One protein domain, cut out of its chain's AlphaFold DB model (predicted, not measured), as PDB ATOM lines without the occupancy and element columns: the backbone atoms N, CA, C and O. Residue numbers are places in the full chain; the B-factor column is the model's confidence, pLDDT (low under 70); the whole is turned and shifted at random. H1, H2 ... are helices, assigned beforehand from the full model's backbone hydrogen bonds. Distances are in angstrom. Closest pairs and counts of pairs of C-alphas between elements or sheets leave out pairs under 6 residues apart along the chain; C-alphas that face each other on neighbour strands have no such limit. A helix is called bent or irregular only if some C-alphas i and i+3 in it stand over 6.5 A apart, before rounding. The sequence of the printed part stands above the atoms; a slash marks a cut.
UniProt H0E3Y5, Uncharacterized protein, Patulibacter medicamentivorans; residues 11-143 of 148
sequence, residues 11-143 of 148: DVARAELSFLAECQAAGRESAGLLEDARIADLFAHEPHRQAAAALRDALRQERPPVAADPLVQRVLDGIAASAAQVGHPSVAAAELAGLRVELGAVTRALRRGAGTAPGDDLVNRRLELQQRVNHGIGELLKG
ATOM      1  N   ASP A  11      -1.555  32.460  21.374       80.56
ATOM      2  CA  ASP A  11      -2.128  31.924  20.133       80.56
ATOM      3  C   ASP A  11      -2.297  30.399  20.183       80.56
ATOM      4  O   ASP A  11      -3.247  29.864  19.611       80.56
ATOM      5  N   VAL A  12      -1.415  29.691  20.898       82.19
ATOM      6  CA  VAL A  12      -1.556  28.238  21.090       82.19
ATOM      7  C   VAL A  12      -2.624  27.913  22.117       82.19
ATOM      8  O   VAL A  12      -3.453  27.049  21.851       82.19
ATOM      9  N   ALA A  13      -2.673  28.645  23.231       86.31
ATOM     10  CA  ALA A  13      -3.770  28.514  24.184       86.31
ATOM     11  C   ALA A  13      -5.128  28.764  23.503       86.31
ATOM     12  O   ALA A  13      -6.069  27.998  23.690       86.31
ATOM     13  N   ARG A  14      -5.215  29.788  22.643       88.50
ATOM     14  CA  ARG A  14      -6.421  30.088  21.865       88.50
ATOM     15  C   ARG A  14      -6.784  28.957  20.904       88.50
ATOM     16  O   ARG A  14      -7.950  28.589  20.839       88.50
ATOM     17  N   ALA A  15      -5.813  28.401  20.178       89.75
ATOM     18  CA  ALA A  15      -6.061  27.295  19.255       89.75
ATOM     19  C   ALA A  15      -6.558  26.032  19.981       89.75
ATOM     20  O   ALA A  15      -7.515  25.407  19.528       89.75
ATOM     21  N   GLU A  16      -5.946  25.689  21.117       93.94
ATOM     22  CA  GLU A  16      -6.362  24.573  21.975       93.94
ATOM     23  C   GLU A  16      -7.804  24.755  22.473       93.94
ATOM     24  O   GLU A  16      -8.623  23.847  22.336       93.94
ATOM     25  N   LEU A  17      -8.145  25.943  22.985       94.06
ATOM     26  CA  LEU A  17      -9.499  26.254  23.456       94.06
ATOM     27  C   LEU A  17     -10.530  26.238  22.321       94.06
ATOM     28  O   LEU A  17     -11.620  25.704  22.504       94.06
ATOM     29  N   SER A  18     -10.188  26.770  21.142       93.69
ATOM     30  CA  SER A  18     -11.061  26.691  19.965       93.69
ATOM     31  C   SER A  18     -11.325  25.245  19.551       93.69
ATOM     32  O   SER A  18     -12.466  24.904  19.263       93.69
ATOM     33  N   PHE A  19     -10.307  24.383  19.556       95.75
ATOM     34  CA  PHE A  19     -10.492  22.962  19.263       95.75
ATOM     35  C   PHE A  19     -11.426  22.283  20.271       95.75
ATOM     36  O   PHE A  19     -12.363  21.599  19.864       95.75
ATOM     37  N   LEU A  20     -11.233  22.520  21.572       97.25
ATOM     38  CA  LEU A  20     -12.112  21.967  22.604       97.25
ATOM     39  C   LEU A  20     -13.556  22.473  22.479       97.25
ATOM     40  O   LEU A  20     -14.489  21.691  22.653       97.25
ATOM     41  N   ALA A  21     -13.749  23.748  22.132       96.88
ATOM     42  CA  ALA A  21     -15.072  24.328  21.915       96.88
ATOM     43  C   ALA A  21     -15.787  23.697  20.712       96.88
ATOM     44  O   ALA A  21     -16.969  23.371  20.807       96.88
ATOM     45  N   GLU A  22     -15.071  23.465  19.609       96.44
ATOM     46  CA  GLU A  22     -15.604  22.771  18.430       96.44
ATOM     47  C   GLU A  22     -15.967  21.314  18.747       96.44
ATOM     48  O   GLU A  22     -17.028  20.848  18.338       96.44
ATOM     49  N   CYS A  23     -15.150  20.599  19.532       96.88
ATOM     50  CA  CYS A  23     -15.508  19.262  20.019       96.88
ATOM     51  C   CYS A  23     -16.785  19.296  20.871       96.88
ATOM     52  O   CYS A  23     -17.718  18.532  20.634       96.88
ATOM     53  N   GLN A  24     -16.872  20.213  21.838       97.31
ATOM     54  CA  GLN A  24     -18.067  20.329  22.670       97.31
ATOM     55  C   GLN A  24     -19.317  20.641  21.835       97.31
ATOM     56  O   GLN A  24     -20.362  20.034  22.060       97.31
ATOM     57  N   ALA A  25     -19.207  21.543  20.858       95.44
ATOM     58  CA  ALA A  25     -20.313  21.916  19.985       95.44
ATOM     59  C   ALA A  25     -20.728  20.773  19.039       95.44
ATOM     60  O   ALA A  25     -21.917  20.560  18.820       95.44
ATOM     61  N   ALA A  26     -19.765  20.007  18.514       94.31
ATOM     62  CA  ALA A  26     -20.009  18.834  17.673       94.31
ATOM     63  C   ALA A  26     -20.613  17.643  18.444       94.31
ATOM     64  O   ALA A  26     -21.160  16.724  17.836       94.31
ATOM     65  N   GLY A  27     -20.532  17.644  19.775       93.88
ATOM     66  CA  GLY A  27     -21.164  16.641  20.624       93.88
ATOM     67  C   GLY A  27     -20.442  15.291  20.620       93.88
ATOM     68  O   GLY A  27     -19.235  15.200  20.383       93.88
ATOM     69  N   ARG A  28     -21.187  14.227  20.949       95.44
ATOM     70  CA  ARG A  28     -20.661  12.888  21.276       95.44
ATOM     71  C   ARG A  28     -19.727  12.301  20.219       95.44
ATOM     72  O   ARG A  28     -18.738  11.661  20.574       95.44
ATOM     73  N   GLU A  29     -20.017  12.519  18.941       92.44
ATOM     74  CA  GLU A  29     -19.234  11.969  17.827       92.44
ATOM     75  C   GLU A  29     -17.789  12.493  17.807       92.44
ATOM     76  O   GLU A  29     -16.877  11.799  17.362       92.44
ATOM     77  N   SER A  30     -17.547  13.679  18.369       94.06
ATOM     78  CA  SER A  30     -16.208  14.268  18.450       94.06
ATOM     79  C   SER A  30     -15.341  13.697  19.577       94.06
ATOM     80  O   SER A  30     -14.147  13.989  19.629       94.06
ATOM     81  N   ALA A  31     -15.888  12.864  20.475       93.81
ATOM     82  CA  ALA A  31     -15.142  12.342  21.623       93.81
ATOM     83  C   ALA A  31     -13.901  11.524  21.216       93.81
ATOM     84  O   ALA A  31     -12.923  11.482  21.963       93.81
ATOM     85  N   GLY A  32     -13.915  10.900  20.031       92.44
ATOM     86  CA  GLY A  32     -12.752  10.203  19.463       92.44
ATOM     87  C   GLY A  32     -11.592  11.135  19.082       92.44
ATOM     88  O   GLY A  32     -10.463  10.690  18.929       92.44
ATOM     89  N   LEU A  33     -11.828  12.444  18.978       91.81
ATOM     90  CA  LEU A  33     -10.780  13.431  18.705       91.81
ATOM     91  C   LEU A  33      -9.967  13.796  19.956       91.81
ATOM     92  O   LEU A  33      -8.904  14.404  19.830       91.81
ATOM     93  N   LEU A  34     -10.452  13.429  21.146       93.25
ATOM     94  CA  LEU A  34      -9.874  13.768  22.448       93.25
ATOM     95  C   LEU A  34      -9.240  12.547  23.139       93.25
ATOM     96  O   LEU A  34      -9.300  12.413  24.355       93.25
ATOM     97  N   GLU A  35      -8.663  11.608  22.394       90.81
ATOM     98  CA  GLU A  35      -7.969  10.450  22.981       90.81
ATOM     99  C   GLU A  35      -6.690  10.840  23.737       90.81
ATOM    100  O   GLU A  35      -6.046  11.830  23.399       90.81
ATOM    101  N   ASP A  36      -6.293  10.049  24.743       83.56
ATOM    102  CA  ASP A  36      -5.196  10.400  25.665       83.56
ATOM    103  C   ASP A  36      -3.870  10.682  24.949       83.56
ATOM    104  O   ASP A  36      -3.207  11.672  25.255       83.56
ATOM    105  N   ALA A  37      -3.506   9.858  23.961       82.94
ATOM    106  CA  ALA A  37      -2.291  10.059  23.169       82.94
ATOM    107  C   ALA A  37      -2.321  11.408  22.435       82.94
ATOM    108  O   ALA A  37      -1.382  12.195  22.497       82.94
ATOM    109  N   ARG A  38      -3.460  11.725  21.816       82.25
ATOM    110  CA  ARG A  38      -3.655  12.972  21.081       82.25
ATOM    111  C   ARG A  38      -3.704  14.181  22.018       82.25
ATOM    112  O   ARG A  38      -3.184  15.235  21.670       82.25
ATOM    113  N   ILE A  39      -4.277  14.042  23.214       86.19
ATOM    114  CA  ILE A  39      -4.244  15.088  24.244       86.19
ATOM    115  C   ILE A  39      -2.803  15.367  24.689       86.19
ATOM    116  O   ILE A  39      -2.411  16.530  24.795       86.19
ATOM    117  N   ALA A  40      -2.015  14.319  24.939       83.56
ATOM    118  CA  ALA A  40      -0.628  14.450  25.373       83.56
ATOM    119  C   ALA A  40       0.239  15.177  24.331       83.56
ATOM    120  O   ALA A  40       1.037  16.039  24.702       83.56
ATOM    121  N   ASP A  41       0.029  14.878  23.048       81.00
ATOM    122  CA  ASP A  41       0.820  15.440  21.950       81.00
ATOM    123  C   ASP A  41       0.379  16.854  21.537       81.00
ATOM    124  O   ASP A  41       1.214  17.690  21.181       81.00
ATOM    125  N   LEU A  42      -0.929  17.142  21.560       81.50
ATOM    126  CA  LEU A  42      -1.469  18.400  21.031       81.50
ATOM    127  C   LEU A  42      -1.448  19.557  22.027       81.50
ATOM    128  O   LEU A  42      -1.313  20.707  21.610       81.50
ATOM    129  N   PHE A  43      -1.616  19.281  23.320       89.88
ATOM    130  CA  PHE A  43      -1.850  20.328  24.309       89.88
ATOM    131  C   PHE A  43      -0.588  20.633  25.103       89.88
ATOM    132  O   PHE A  43      -0.050  19.790  25.823       89.88
ATOM    133  N   ALA A  44      -0.150  21.886  25.036       87.56
ATOM    134  CA  ALA A  44       0.981  22.386  25.802       87.56
ATOM    135  C   ALA A  44       0.598  22.722  27.253       87.56
ATOM    136  O   ALA A  44       1.439  22.607  28.149       87.56
ATOM    137  N   HIS A  45      -0.650  23.140  27.487       89.31
ATOM    138  CA  HIS A  45      -1.110  23.637  28.783       89.31
ATOM    139  C   HIS A  45      -1.789  22.536  29.602       89.31
ATOM    140  O   HIS A  45      -2.775  21.938  29.174       89.31
ATOM    141  N   GLU A  46      -1.297  22.314  30.820       93.00
ATOM    142  CA  GLU A  46      -1.817  21.278  31.721       93.00
ATOM    143  C   GLU A  46      -3.317  21.437  32.045       93.00
ATOM    144  O   GLU A  46      -4.047  20.454  31.906       93.00
ATOM    145  N   PRO A  47      -3.845  22.641  32.361       94.38
ATOM    146  CA  PRO A  47      -5.282  22.801  32.591       94.38
ATOM    147  C   PRO A  47      -6.134  22.438  31.368       94.38
ATOM    148  O   PRO A  47      -7.241  21.927  31.523       94.38
ATOM    149  N   HIS A  48      -5.623  22.656  30.151       94.94
ATOM    150  CA  HIS A  48      -6.328  22.285  28.926       94.94
ATOM    151  C   HIS A  48      -6.305  20.773  28.696       94.94
ATOM    152  O   HIS A  48      -7.313  20.229  28.259       94.94
ATOM    153  N   ARG A  49      -5.210  20.075  29.042       95.31
ATOM    154  CA  ARG A  49      -5.158  18.601  29.008       95.31
ATOM    155  C   ARG A  49      -6.196  17.979  29.932       95.31
ATOM    156  O   ARG A  49      -6.948  17.100  29.516       95.31
ATOM    157  N   GLN A  50      -6.274  18.468  31.167       95.94
ATOM    158  CA  GLN A  50      -7.254  17.986  32.141       95.94
ATOM    159  C   GLN A  50      -8.687  18.311  31.703       95.94
ATOM    160  O   GLN A  50      -9.563  17.450  31.779       95.94
ATOM    161  N   ALA A  51      -8.917  19.515  31.164       97.06
ATOM    162  CA  ALA A  51     -10.206  19.890  30.586       97.06
ATOM    163  C   ALA A  51     -10.580  19.008  29.382       97.06
ATOM    164  O   ALA A  51     -11.725  18.584  29.279       97.06
ATOM    165  N   ALA A  52      -9.627  18.674  28.509       97.00
ATOM    166  CA  ALA A  52      -9.836  17.789  27.365       97.00
ATOM    167  C   ALA A  52     -10.245  16.375  27.801       97.00
ATOM    168  O   ALA A  52     -11.191  15.813  27.249       97.00
ATOM    169  N   ALA A  53      -9.585  15.822  28.824       95.81
ATOM    170  CA  ALA A  53      -9.931  14.517  29.384       95.81
ATOM    171  C   ALA A  53     -11.332  14.526  30.021       95.81
ATOM    172  O   ALA A  53     -12.158  13.662  29.720       95.81
ATOM    173  N   ALA A  54     -11.636  15.547  30.832       96.81
ATOM    174  CA  ALA A  54     -12.955  15.715  31.439       96.81
ATOM    175  C   ALA A  54     -14.058  15.885  30.379       96.81
ATOM    176  O   ALA A  54     -15.126  15.278  30.491       96.81
ATOM    177  N   LEU A  55     -13.790  16.665  29.325       97.38
ATOM    178  CA  LEU A  55     -14.706  16.875  28.207       97.38
ATOM    179  C   LEU A  55     -14.942  15.588  27.416       97.38
ATOM    180  O   LEU A  55     -16.089  15.265  27.124       97.38
ATOM    181  N   ARG A  56     -13.897  14.815  27.106       96.81
ATOM    182  CA  ARG A  56     -14.045  13.513  26.441       96.81
ATOM    183  C   ARG A  56     -14.993  12.603  27.212       96.81
ATOM    184  O   ARG A  56     -15.913  12.026  26.629       96.81
ATOM    185  N   ASP A  57     -14.748  12.445  28.508       96.06
ATOM    186  CA  ASP A  57     -15.527  11.535  29.343       96.06
ATOM    187  C   ASP A  57     -16.983  12.006  29.455       96.06
ATOM    188  O   ASP A  57     -17.906  11.194  29.388       96.06
ATOM    189  N   ALA A  58     -17.191  13.319  29.543       96.69
ATOM    190  CA  ALA A  58     -18.498  13.960  29.505       96.69
ATOM    191  C   ALA A  58     -19.246  13.728  28.183       96.69
ATOM    192  O   ALA A  58     -20.406  13.321  28.212       96.69
ATOM    193  N   LEU A  59     -18.581  13.893  27.035       96.62
ATOM    194  CA  LEU A  59     -19.156  13.653  25.708       96.62
ATOM    195  C   LEU A  59     -19.545  12.184  25.501       96.62
ATOM    196  O   LEU A  59     -20.598  11.900  24.935       96.62
ATOM    197  N   ARG A  60     -18.729  11.242  25.989       96.06
ATOM    198  CA  ARG A  60     -19.036   9.800  25.929       96.06
ATOM    199  C   ARG A  60     -20.246   9.417  26.778       96.06
ATOM    200  O   ARG A  60     -20.971   8.497  26.412       96.06
ATOM    201  N   GLN A  61     -20.419  10.092  27.910       95.50
ATOM    202  CA  GLN A  61     -21.476   9.828  28.888       95.50
ATOM    203  C   GLN A  61     -22.692  10.750  28.726       95.50
ATOM    204  O   GLN A  61     -23.623  10.645  29.518       95.50
ATOM    205  N   GLU A  62     -22.675  11.654  27.739       93.81
ATOM    206  CA  GLU A  62     -23.733  12.640  27.471       93.81
ATOM    207  C   GLU A  62     -24.122  13.459  28.714       93.81
ATOM    208  O   GLU A  62     -25.290  13.751  28.970       93.81
ATOM    209  N   ARG A  63     -23.116  13.842  29.505       94.19
ATOM    210  CA  ARG A  63     -23.282  14.632  30.730       94.19
ATOM    211  C   ARG A  63     -22.449  15.913  30.676       94.19
ATOM    212  O   ARG A  63     -21.506  15.980  29.893       94.19
ATOM    213  N   PRO A  64     -22.734  16.916  31.521       92.38
ATOM    214  CA  PRO A  64     -21.876  18.090  31.636       92.38
ATOM    215  C   PRO A  64     -20.456  17.712  32.099       92.38
ATOM    216  O   PRO A  64     -20.320  16.877  33.002       92.38
ATOM    217  N   PRO A  65     -19.396  18.311  31.525       94.31
ATOM    218  CA  PRO A  65     -18.043  18.135  32.031       94.31
ATOM    219  C   PRO A  65     -17.892  18.811  33.391       94.31
ATOM    220  O   PRO A  65     -18.361  19.926  33.609       94.31
ATOM    221  N   VAL A  66     -17.227  18.112  34.308       93.00
ATOM    222  CA  VAL A  66     -16.980  18.571  35.675       93.00
ATOM    223  C   VAL A  66     -15.529  18.307  36.041       93.00
ATOM    224  O   VAL A  66     -14.985  17.251  35.709       93.00
ATOM    225  N   ALA A  67     -14.912  19.251  36.742       94.69
ATOM    226  CA  ALA A  67     -13.566  19.110  37.273       94.69
ATOM    227  C   ALA A  67     -13.531  19.461  38.764       94.69
ATOM    228  O   ALA A  67     -14.198  20.388  39.217       94.69
ATOM    229  N   ALA A  68     -12.728  18.718  39.529       92.62
ATOM    230  CA  ALA A  68     -12.492  19.023  40.940       92.62
ATOM    231  C   ALA A  68     -11.578  20.249  41.119       92.62
ATOM    232  O   ALA A  68     -11.706  20.976  42.101       92.62
ATOM    233  N   ASP A  69     -10.665  20.479  40.171       96.06
ATOM    234  CA  ASP A  69      -9.779  21.642  40.163       96.06
ATOM    235  C   ASP A  69     -10.540  22.894  39.663       96.06
ATOM    236  O   ASP A  69     -11.033  22.895  38.529       96.06
ATOM    237  N   PRO A  70     -10.614  23.987  40.453       95.75
ATOM    238  CA  PRO A  70     -11.299  25.217  40.055       95.75
ATOM    239  C   PRO A  70     -10.725  25.898  38.806       95.75
ATOM    240  O   PRO A  70     -11.462  26.569  38.085       95.75
ATOM    241  N   LEU A  71      -9.420  25.776  38.546       95.25
ATOM    242  CA  LEU A  71      -8.793  26.329  37.343       95.25
ATOM    243  C   LEU A  71      -9.243  25.560  36.104       95.25
ATOM    244  O   LEU A  71      -9.595  26.176  35.099       95.25
ATOM    245  N   VAL A  72      -9.288  24.232  36.193       97.19
ATOM    246  CA  VAL A  72      -9.808  23.378  35.117       97.19
ATOM    247  C   VAL A  72     -11.298  23.633  34.912       97.19
ATOM    248  O   VAL A  72     -11.742  23.736  33.772       97.19
ATOM    249  N   GLN A  73     -12.062  23.833  35.989       97.38
ATOM    250  CA  GLN A  73     -13.479  24.175  35.878       97.38
ATOM    251  C   GLN A  73     -13.692  25.497  35.126       97.38
ATOM    252  O   GLN A  73     -14.511  25.546  34.217       97.38
ATOM    253  N   ARG A  74     -12.898  26.544  35.397       96.25
ATOM    254  CA  ARG A  74     -12.970  27.804  34.627       96.25
ATOM    255  C   ARG A  74     -12.653  27.617  33.145       96.25
ATOM    256  O   ARG A  74     -13.247  28.288  32.305       96.25
ATOM    257  N   VAL A  75     -11.706  26.734  32.821       96.81
ATOM    258  CA  VAL A  75     -11.406  26.376  31.428       96.81
ATOM    259  C   VAL A  75     -12.625  25.713  30.787       96.81
ATOM    260  O   VAL A  75     -13.028  26.133  29.708       96.81
ATOM    261  N   LEU A  76     -13.252  24.744  31.460       97.69
ATOM    262  CA  LEU A  76     -14.477  24.090  30.986       97.69
ATOM    263  C   LEU A  76     -15.628  25.086  30.783       97.69
ATOM    264  O   LEU A  76     -16.299  25.033  29.754       97.69
ATOM    265  N   ASP A  77     -15.815  26.030  31.704       96.69
ATOM    266  CA  ASP A  77     -16.836  27.076  31.587       96.69
ATOM    267  C   ASP A  77     -16.571  27.977  30.366       96.69
ATOM    268  O   ASP A  77     -17.485  28.310  29.609       96.69
ATOM    269  N   GLY A  78     -15.301  28.332  30.131       96.44
ATOM    270  CA  GLY A  78     -14.873  29.074  28.946       96.44
ATOM    271  C   GLY A  78     -15.121  28.306  27.644       96.44
ATOM    272  O   GLY A  78     -15.650  28.876  26.689       96.44
ATOM    273  N   ILE A  79     -14.808  27.006  27.622       97.00
ATOM    274  CA  ILE A  79     -15.079  26.123  26.478       97.00
ATOM    275  C   ILE A  79     -16.583  26.078  26.197       97.00
ATOM    276  O   ILE A  79     -16.982  26.260  25.050       97.00
ATOM    277  N   ALA A  80     -17.421  25.921  27.225       96.38
ATOM    278  CA  ALA A  80     -18.873  25.897  27.071       96.38
ATOM    279  C   ALA A  80     -19.418  27.216  26.496       96.38
ATOM    280  O   ALA A  80     -20.241  27.203  25.577       96.38
ATOM    281  N   ALA A  81     -18.925  28.358  26.986       95.12
ATOM    282  CA  ALA A  81     -19.310  29.673  26.482       95.12
ATOM    283  C   ALA A  81     -18.896  29.890  25.015       95.12
ATOM    284  O   ALA A  81     -19.647  30.495  24.246       95.12
ATOM    285  N   SER A  82     -17.721  29.394  24.612       95.25
ATOM    286  CA  SER A  82     -17.265  29.436  23.218       95.25
ATOM    287  C   SER A  82     -18.022  28.456  22.320       95.25
ATOM    288  O   SER A  82     -18.387  28.821  21.206       95.25
ATOM    289  N   ALA A  83     -18.316  27.245  22.798       94.19
ATOM    290  CA  ALA A  83     -19.061  26.228  22.058       94.19
ATOM    291  C   ALA A  83     -20.465  26.720  21.671       94.19
ATOM    292  O   ALA A  83     -20.920  26.487  20.554       94.19
ATOM    293  N   ALA A  84     -21.120  27.485  22.552       92.31
ATOM    294  CA  ALA A  84     -22.417  28.106  22.276       92.31
ATOM    295  C   ALA A  84     -22.394  29.126  21.118       92.31
ATOM    296  O   ALA A  84     -23.448  29.490  20.600       92.31
ATOM    297  N   GLN A  85     -21.212  29.601  20.715       92.62
ATOM    298  CA  GLN A  85     -21.022  30.562  19.624       92.62
ATOM    299  C   GLN A  85     -20.594  29.889  18.310       92.62
ATOM    300  O   GLN A  85     -20.436  30.571  17.296       92.62
ATOM    301  N   VAL A  86     -20.400  28.565  18.301       90.12
ATOM    302  CA  VAL A  86     -20.029  27.814  17.096       90.12
ATOM    303  C   VAL A  86     -21.222  27.780  16.142       90.12
ATOM    304  O   VAL A  86     -22.243  27.156  16.414       90.12
ATOM    305  N   GLY A  87     -21.096  28.458  14.998       83.44
ATOM    306  CA  GLY A  87     -22.194  28.582  14.032       83.44
ATOM    307  C   GLY A  87     -22.499  27.303  13.244       83.44
ATOM    308  O   GLY A  87     -23.627  27.116  12.791       83.44
ATOM    309  N   HIS A  88     -21.510  26.418  13.077       83.81
ATOM    310  CA  HIS A  88     -21.624  25.205  12.259       83.81
ATOM    311  C   HIS A  88     -21.010  23.986  12.968       83.81
ATOM    312  O   HIS A  88     -19.985  23.467  12.516       83.81
ATOM    313  N   PRO A  89     -21.613  23.526  14.081       87.81
ATOM    314  CA  PRO A  89     -21.088  22.399  14.842       87.81
ATOM    315  C   PRO A  89     -21.070  21.135  13.982       87.81
ATOM    316  O   PRO A  89     -22.101  20.685  13.484       87.81
ATOM    317  N   SER A  90     -19.884  20.567  13.786       92.56
ATOM    318  CA  SER A  90     -19.702  19.306  13.066       92.56
ATOM    319  C   SER A  90     -18.381  18.652  13.447       92.56
ATOM    320  O   SER A  90     -17.407  19.332  13.774       92.56
ATOM    321  N   VAL A  91     -18.315  17.324  13.339       92.81
ATOM    322  CA  VAL A  91     -17.068  16.575  13.569       92.81
ATOM    323  C   VAL A  91     -15.964  17.038  12.616       92.81
ATOM    324  O   VAL A  91     -14.827  17.208  13.040       92.81
ATOM    325  N   ALA A  92     -16.300  17.346  11.359       90.44
ATOM    326  CA  ALA A  92     -15.343  17.859  10.378       90.44
ATOM    327  C   ALA A  92     -14.738  19.220  10.783       90.44
ATOM    328  O   ALA A  92     -13.542  19.449  10.594       90.44
ATOM    329  N   ALA A  93     -15.539  20.121  11.369       90.19
ATOM    330  CA  ALA A  93     -15.040  21.389  11.905       90.19
ATOM    331  C   ALA A  93     -14.103  21.166  13.104       90.19
ATOM    332  O   ALA A  93     -13.011  21.743  13.148       90.19
ATOM    333  N   ALA A  94     -14.467  20.260  14.016       93.12
ATOM    334  CA  ALA A  94     -13.631  19.881  15.154       93.12
ATOM    335  C   ALA A  94     -12.310  19.214  14.720       93.12
ATOM    336  O   ALA A  94     -11.242  19.542  15.239       93.12
ATOM    337  N   GLU A  95     -12.341  18.329  13.723       93.06
ATOM    338  CA  GLU A  95     -11.143  17.726  13.135       93.06
ATOM    339  C   GLU A  95     -10.205  18.778  12.552       93.06
ATOM    340  O   GLU A  95      -9.006  18.765  12.841       93.06
ATOM    341  N   LEU A  96     -10.746  19.721  11.777       92.12
ATOM    342  CA  LEU A  96      -9.966  20.815  11.211       92.12
ATOM    343  C   LEU A  96      -9.340  21.692  12.302       92.12
ATOM    344  O   LEU A  96      -8.177  22.088  12.176       92.12
ATOM    345  N   ALA A  97     -10.081  21.990  13.370       92.00
ATOM    346  CA  ALA A  97      -9.545  22.714  14.516       92.00
ATOM    347  C   ALA A  97      -8.396  21.935  15.180       92.00
ATOM    348  O   ALA A  97      -7.342  22.512  15.444       92.00
ATOM    349  N   GLY A  98      -8.530  20.615  15.332       92.25
ATOM    350  CA  GLY A  98      -7.458  19.749  15.826       92.25
ATOM    351  C   GLY A  98      -6.209  19.755  14.935       92.25
ATOM    352  O   GLY A  98      -5.095  19.876  15.440       92.25
ATOM    353  N   LEU A  99      -6.374  19.716  13.607       92.31
ATOM    354  CA  LEU A  99      -5.255  19.824  12.657       92.31
ATOM    355  C   LEU A  99      -4.526  21.170  12.762       92.31
ATOM    356  O   LEU A  99      -3.310  21.235  12.580       92.31
ATOM    357  N   ARG A 100      -5.246  22.256  13.069       91.44
ATOM    358  CA  ARG A 100      -4.643  23.578  13.308       91.44
ATOM    359  C   ARG A 100      -3.811  23.604  14.590       91.44
ATOM    360  O   ARG A 100      -2.737  24.205  14.578       91.44
ATOM    361  N   VAL A 101      -4.272  22.944  15.657       91.50
ATOM    362  CA  VAL A 101      -3.489  22.782  16.897       91.50
ATOM    363  C   VAL A 101      -2.202  22.012  16.603       91.50
ATOM    364  O   VAL A 101      -1.116  22.493  16.926       91.50
ATOM    365  N   GLU A 102      -2.303  20.883  15.896       91.19
ATOM    366  CA  GLU A 102      -1.146  20.060  15.529       91.19
ATOM    367  C   GLU A 102      -0.139  20.834  14.669       91.19
ATOM    368  O   GLU A 102       1.060  20.853  14.952       91.19
ATOM    369  N   LEU A 103      -0.621  21.554  13.652       89.81
ATOM    370  CA  LEU A 103       0.217  22.404  12.811       89.81
ATOM    371  C   LEU A 103       0.955  23.471  13.637       89.81
ATOM    372  O   LEU A 103       2.131  23.750  13.377       89.81
ATOM    373  N   GLY A 104       0.286  24.056  14.635       87.25
ATOM    374  CA  GLY A 104       0.884  24.990  15.587       87.25
ATOM    375  C   GLY A 104       1.978  24.342  16.441       87.25
ATOM    376  O   GLY A 104       3.078  24.898  16.544       87.25
ATOM    377  N   ALA A 105       1.713  23.155  16.992       85.44
ATOM    378  CA  ALA A 105       2.661  22.382  17.793       85.44
ATOM    379  C   ALA A 105       3.917  22.005  16.986       85.44
ATOM    380  O   ALA A 105       5.036  22.330  17.393       85.44
ATOM    381  N   VAL A 106       3.741  21.436  15.789       87.75
ATOM    382  CA  VAL A 106       4.844  21.070  14.882       87.75
ATOM    383  C   VAL A 106       5.636  22.307  14.450       87.75
ATOM    384  O   VAL A 106       6.868  22.308  14.479       87.75
ATOM    385  N   THR A 107       4.958  23.404  14.101       86.81
ATOM    386  CA  THR A 107       5.631  24.659  13.724       86.81
ATOM    387  C   THR A 107       6.477  25.211  14.872       86.81
ATOM    388  O   THR A 107       7.568  25.733  14.641       86.81
ATOM    389  N   ARG A 108       6.008  25.090  16.118       81.19
ATOM    390  CA  ARG A 108       6.765  25.492  17.307       81.19
ATOM    391  C   ARG A 108       7.970  24.581  17.553       81.19
ATOM    392  O   ARG A 108       9.038  25.109  17.860       81.19
ATOM    393  N   ALA A 109       7.818  23.265  17.407       83.50
ATOM    394  CA  ALA A 109       8.915  22.306  17.550       83.50
ATOM    395  C   ALA A 109      10.051  22.610  16.559       83.50
ATOM    396  O   ALA A 109      11.189  22.815  16.981       83.50
ATOM    397  N   LEU A 110       9.712  22.789  15.276       84.81
ATOM    398  CA  LEU A 110      10.667  23.165  14.224       84.81
ATOM    399  C   LEU A 110      11.423  24.461  14.544       84.81
ATOM    400  O   LEU A 110      12.630  24.562  14.343       84.81
ATOM    401  N   ARG A 111      10.733  25.461  15.098       81.38
ATOM    402  CA  ARG A 111      11.357  26.739  15.483       81.38
ATOM    403  C   ARG A 111      12.303  26.633  16.676       81.38
ATOM    404  O   ARG A 111      13.186  27.471  16.803       81.38
ATOM    405  N   ARG A 112      12.124  25.639  17.549       83.56
ATOM    406  CA  ARG A 112      13.037  25.363  18.672       83.56
ATOM    407  C   ARG A 112      14.265  24.548  18.250       83.56
ATOM    408  O   ARG A 112      15.063  24.195  19.109       83.56
ATOM    409  N   GLY A 113      14.416  24.259  16.956       77.88
ATOM    410  CA  GLY A 113      15.522  23.467  16.424       77.88
ATOM    411  C   GLY A 113      15.308  21.956  16.516       77.88
ATOM    412  O   GLY A 113      16.227  21.206  16.212       77.88
ATOM    413  N   ALA A 114      14.116  21.489  16.907       73.06
ATOM    414  CA  ALA A 114      13.754  20.092  16.681       73.06
ATOM    415  C   ALA A 114      13.528  19.888  15.178       73.06
ATOM    416  O   ALA A 114      12.967  20.766  14.527       73.06
ATOM    417  N   GLY A 115      13.922  18.753  14.609       60.91
ATOM    418  CA  GLY A 115      13.618  18.479  13.207       60.91
ATOM    419  C   GLY A 115      14.673  18.941  12.190       60.91
ATOM    420  O   GLY A 115      14.361  19.015  11.003       60.91
ATOM    421  N   THR A 116      15.874  19.343  12.628       58.66
ATOM    422  CA  THR A 116      16.961  19.808  11.742       58.66
ATOM    423  C   THR A 116      17.993  18.730  11.417       58.66
ATOM    424  O   THR A 116      18.941  19.007  10.680       58.66
ATOM    425  N   ALA A 117      17.855  17.520  11.968       55.97
ATOM    426  CA  ALA A 117      18.714  16.406  11.600       55.97
ATOM    427  C   ALA A 117      18.252  15.812  10.253       55.97
ATOM    428  O   ALA A 117      17.054  15.772   9.960       55.97
ATOM    429  N   PRO A 118      19.177  15.351   9.394       46.88
ATOM    430  CA  PRO A 118      18.794  14.666   8.167       46.88
ATOM    431  C   PRO A 118      18.000  13.394   8.501       46.88
ATOM    432  O   PRO A 118      18.491  12.533   9.226       46.88
ATOM    433  N   GLY A 119      16.777  13.293   7.966       54.75
ATOM    434  CA  GLY A 119      15.825  12.215   8.266       54.75
ATOM    435  C   GLY A 119      14.671  12.615   9.192       54.75
ATOM    436  O   GLY A 119      13.803  11.789   9.445       54.75
ATOM    437  N   ASP A 120      14.625  13.862   9.672       63.03
ATOM    438  CA  ASP A 120      13.539  14.323  10.537       63.03
ATOM    439  C   ASP A 120      12.228  14.588   9.768       63.03
ATOM    440  O   ASP A 120      12.093  15.537   8.988       63.03
ATOM    441  N   ASP A 121      11.210  13.784  10.074       81.50
ATOM    442  CA  ASP A 121       9.875  13.817   9.465       81.50
ATOM    443  C   ASP A 121       9.051  15.081   9.781       81.50
ATOM    444  O   ASP A 121       8.015  15.324   9.159       81.50
ATOM    445  N   LEU A 122       9.491  15.933  10.712       83.38
ATOM    446  CA  LEU A 122       8.704  17.080  11.188       83.38
ATOM    447  C   LEU A 122       8.461  18.153  10.115       83.38
ATOM    448  O   LEU A 122       7.387  18.759  10.087       83.38
ATOM    449  N   VAL A 123       9.421  18.395   9.214       86.56
ATOM    450  CA  VAL A 123       9.235  19.355   8.107       86.56
ATOM    451  C   VAL A 123       8.185  18.837   7.123       86.56
ATOM    452  O   VAL A 123       7.273  19.582   6.754       86.56
ATOM    453  N   ASN A 124       8.271  17.557   6.748       87.69
ATOM    454  CA  ASN A 124       7.295  16.905   5.874       87.69
ATOM    455  C   ASN A 124       5.912  16.875   6.530       87.69
ATOM    456  O   ASN A 124       4.925  17.262   5.902       87.69
ATOM    457  N   ARG A 125       5.851  16.541   7.824       89.31
ATOM    458  CA  ARG A 125       4.617  16.561   8.612       89.31
ATOM    459  C   ARG A 125       3.979  17.945   8.640       89.31
ATOM    460  O   ARG A 125       2.773  18.068   8.443       89.31
ATOM    461  N   ARG A 126       4.766  19.011   8.822       90.56
ATOM    462  CA  ARG A 126       4.260  20.392   8.771       90.56
ATOM    463  C   ARG A 126       3.617  20.715   7.421       90.56
ATOM    464  O   ARG A 126       2.563  21.349   7.391       90.56
ATOM    465  N   LEU A 127       4.256  20.325   6.317       90.00
ATOM    466  CA  LEU A 127       3.739  20.567   4.968       90.00
ATOM    467  C   LEU A 127       2.446  19.785   4.713       90.00
ATOM    468  O   LEU A 127       1.481  20.368   4.218       90.00
ATOM    469  N   GLU A 128       2.400  18.512   5.111       92.12
ATOM    470  CA  GLU A 128       1.198  17.672   5.038       92.12
ATOM    471  C   GLU A 128       0.035  18.304   5.822       92.12
ATOM    472  O   GLU A 128      -1.057  18.501   5.283       92.12
ATOM    473  N   LEU A 129       0.276  18.699   7.076       91.25
ATOM    474  CA  LEU A 129      -0.730  19.338   7.926       91.25
ATOM    475  C   LEU A 129      -1.234  20.651   7.324       91.25
ATOM    476  O   LEU A 129      -2.439  20.892   7.291       91.25
ATOM    477  N   GLN A 130      -0.338  21.488   6.795       92.31
ATOM    478  CA  GLN A 130      -0.718  22.742   6.146       92.31
ATOM    479  C   GLN A 130      -1.623  22.506   4.927       92.31
ATOM    480  O   GLN A 130      -2.604  23.231   4.749       92.31
ATOM    481  N   GLN A 131      -1.322  21.500   4.099       92.38
ATOM    482  CA  GLN A 131      -2.150  21.136   2.947       92.38
ATOM    483  C   GLN A 131      -3.535  20.655   3.385       92.38
ATOM    484  O   GLN A 131      -4.542  21.128   2.855       92.38
ATOM    485  N   ARG A 132      -3.597  19.777   4.393       91.94
ATOM    486  CA  ARG A 132      -4.858  19.259   4.945       91.94
ATOM    487  C   ARG A 132      -5.715  20.364   5.556       91.94
ATOM    488  O   ARG A 132      -6.913  20.408   5.295       91.94
ATOM    489  N   VAL A 133      -5.109  21.295   6.297       91.56
ATOM    490  CA  VAL A 133      -5.809  22.466   6.848       91.56
ATOM    491  C   VAL A 133      -6.368  23.341   5.726       91.56
ATOM    492  O   VAL A 133      -7.545  23.688   5.756       91.56
ATOM    493  N   ASN A 134      -5.563  23.669   4.713       90.06
ATOM    494  CA  ASN A 134      -6.018  24.496   3.593       90.06
ATOM    495  C   ASN A 134      -7.168  23.830   2.820       90.06
ATOM    496  O   ASN A 134      -8.142  24.497   2.472       90.06
ATOM    497  N   HIS A 135      -7.076  22.518   2.589       90.12
ATOM    498  CA  HIS A 135      -8.127  21.747   1.933       90.12
ATOM    499  C   HIS A 135      -9.416  21.707   2.767       90.12
ATOM    500  O   HIS A 135     -10.483  22.029   2.249       90.12
ATOM    501  N   GLY A 136      -9.321  21.390   4.063       86.94
ATOM    502  CA  GLY A 136     -10.477  21.318   4.960       86.94
ATOM    503  C   GLY A 136     -11.197  22.658   5.126       86.94
ATOM    504  O   GLY A 136     -12.424  22.696   5.099       86.94
ATOM    505  N   ILE A 137     -10.457  23.775   5.193       84.81
ATOM    506  CA  ILE A 137     -11.053  25.124   5.150       84.81
ATOM    507  C   ILE A 137     -11.848  25.308   3.854       84.81
ATOM    508  O   ILE A 137     -12.982  25.783   3.886       84.81
ATOM    509  N   GLY A 138     -11.266  24.918   2.717       83.25
ATOM    510  CA  GLY A 138     -11.919  25.006   1.415       83.25
ATOM    511  C   GLY A 138     -13.214  24.197   1.333       83.25
ATOM    512  O   GLY A 138     -14.173  24.671   0.735       83.25
ATOM    513  N   GLU A 139     -13.271  23.008   1.936       83.81
ATOM    514  CA  GLU A 139     -14.490  22.189   1.960       83.81
ATOM    515  C   GLU A 139     -15.557  22.743   2.912       83.81
ATOM    516  O   GLU A 139     -16.720  22.819   2.520       83.81
ATOM    517  N   LEU A 140     -15.187  23.215   4.108       77.25
ATOM    518  CA  LEU A 140     -16.156  23.820   5.034       77.25
ATOM    519  C   LEU A 140     -16.788  25.097   4.459       77.25
ATOM    520  O   LEU A 140     -17.989  25.314   4.607       77.25
ATOM    521  N   LEU A 141     -16.005  25.924   3.757       77.06
ATOM    522  CA  LEU A 141     -16.498  27.163   3.142       77.06
ATOM    523  C   LEU A 141     -17.420  26.930   1.938       77.06
ATOM    524  O   LEU A 141     -18.209  27.811   1.602       77.06
ATOM    525  N   LYS A 142     -17.351  25.763   1.289       79.19
ATOM    526  CA  LYS A 142     -18.276  25.408   0.199       79.19
ATOM    527  C   LYS A 142     -19.699  25.138   0.705       79.19
ATOM    528  O   LYS A 142     -20.619  25.097  -0.111       79.19
ATOM    529  N   GLY A 143     -19.891  24.999   2.021       60.97
ATOM    530  CA  GLY A 143     -21.167  24.627   2.627       60.97
ATOM    531  C   GLY A 143     -21.593  23.200   2.253       60.97
ATOM    532  O   GLY A 143     -20.889  22.511   1.507       60.97
TER     533      GLY A 143
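What this domain is: This is residues 11 to 143 of the 148 residues of an uncharacterized protein of Patulibacter medicamentivorans (UniProt H0E3Y5). Four long helices lie side by side in the order H4, H1, H6, H7, with H5 crossing H4 and H1 steeply and the short helices H2 and H3 bridging H4 and H6. H6 and H7 form a long helical hairpin in which H7 packs on H6 alone, and residues 116 to 121 stick out at its turn. The 133 printed residues hold seven named helices, H1 to H7 in order, and no named strand; the class is all helix. The whole is compact, with a radius of gyration of the C-alphas of 15.2 A and spans of 47 by 37 by 23 A.

Where its parts are: Find C-alpha 11 at (-2.128, 31.924, 20.133); from there H1, residues 11 to 26, runs 22.3 A. Next come H2, residues 28 to 34, and H3, residues 36 to 42. H2 is irregular, but only just: C-alphas 29 and 32 are 6.9 A apart. H4, residues 46 to 61, covers 22.9 A, and H5, residues 70 to 83, covers 19.6 A. Look for C-alpha 91 at (-17.068, 16.575, 13.569), where H6, residues 91 to 111, begins its 30.2 A. H7, residues 122 to 141, runs 28.3 A to C-alpha 141 at (-16.498, 27.163, 3.142).

How they stand to each other: Begin at H1, which touches H6 at a shallow tilt of 18 degrees, opposite ways; the closest C-alphas, of Glu 22 and Ala 94, are 4.8 A apart. H1 touches H4 the same way at a shallow tilt of 7 degrees, closest at the C-alphas of Leu 20 and Ala 52, 6.7 A. With residues 79 to 83 alone, H5 touches H1 at a steep tilt of 65 degrees; the closest C-alphas, of Ala 21 and Ala 83, are 4.4 A apart. H2 touches H4, closest at the C-alphas of Arg 28 and Leu 59, 4.7 A. H3 and H4 form a helical hairpin, closest at the C-alphas of Ile 39 and Arg 49, 6.0 A. The hairpin of H6 and H7 has a shallow tilt of 30 degrees, with the C-alphas of Leu 103 and Leu 129 closest at 5.8 A. H7 is apart from H1 and H4. Every O i to N i+4 pair is within hydrogen-bond range in H1, H3, H4, H5, H6 and H7; H2 has 0 of 3, but 3 of 4 O i to N i+3 pairs.

The domain as a whole: The C-alphas farthest apart, of Arg 63 and Pro 118, are 47.7 A apart. The printed part has no cut and no long link. Mean pLDDT of the printed part is 89.0; look for values under 70 at residues 115 to 120 and at residue 143.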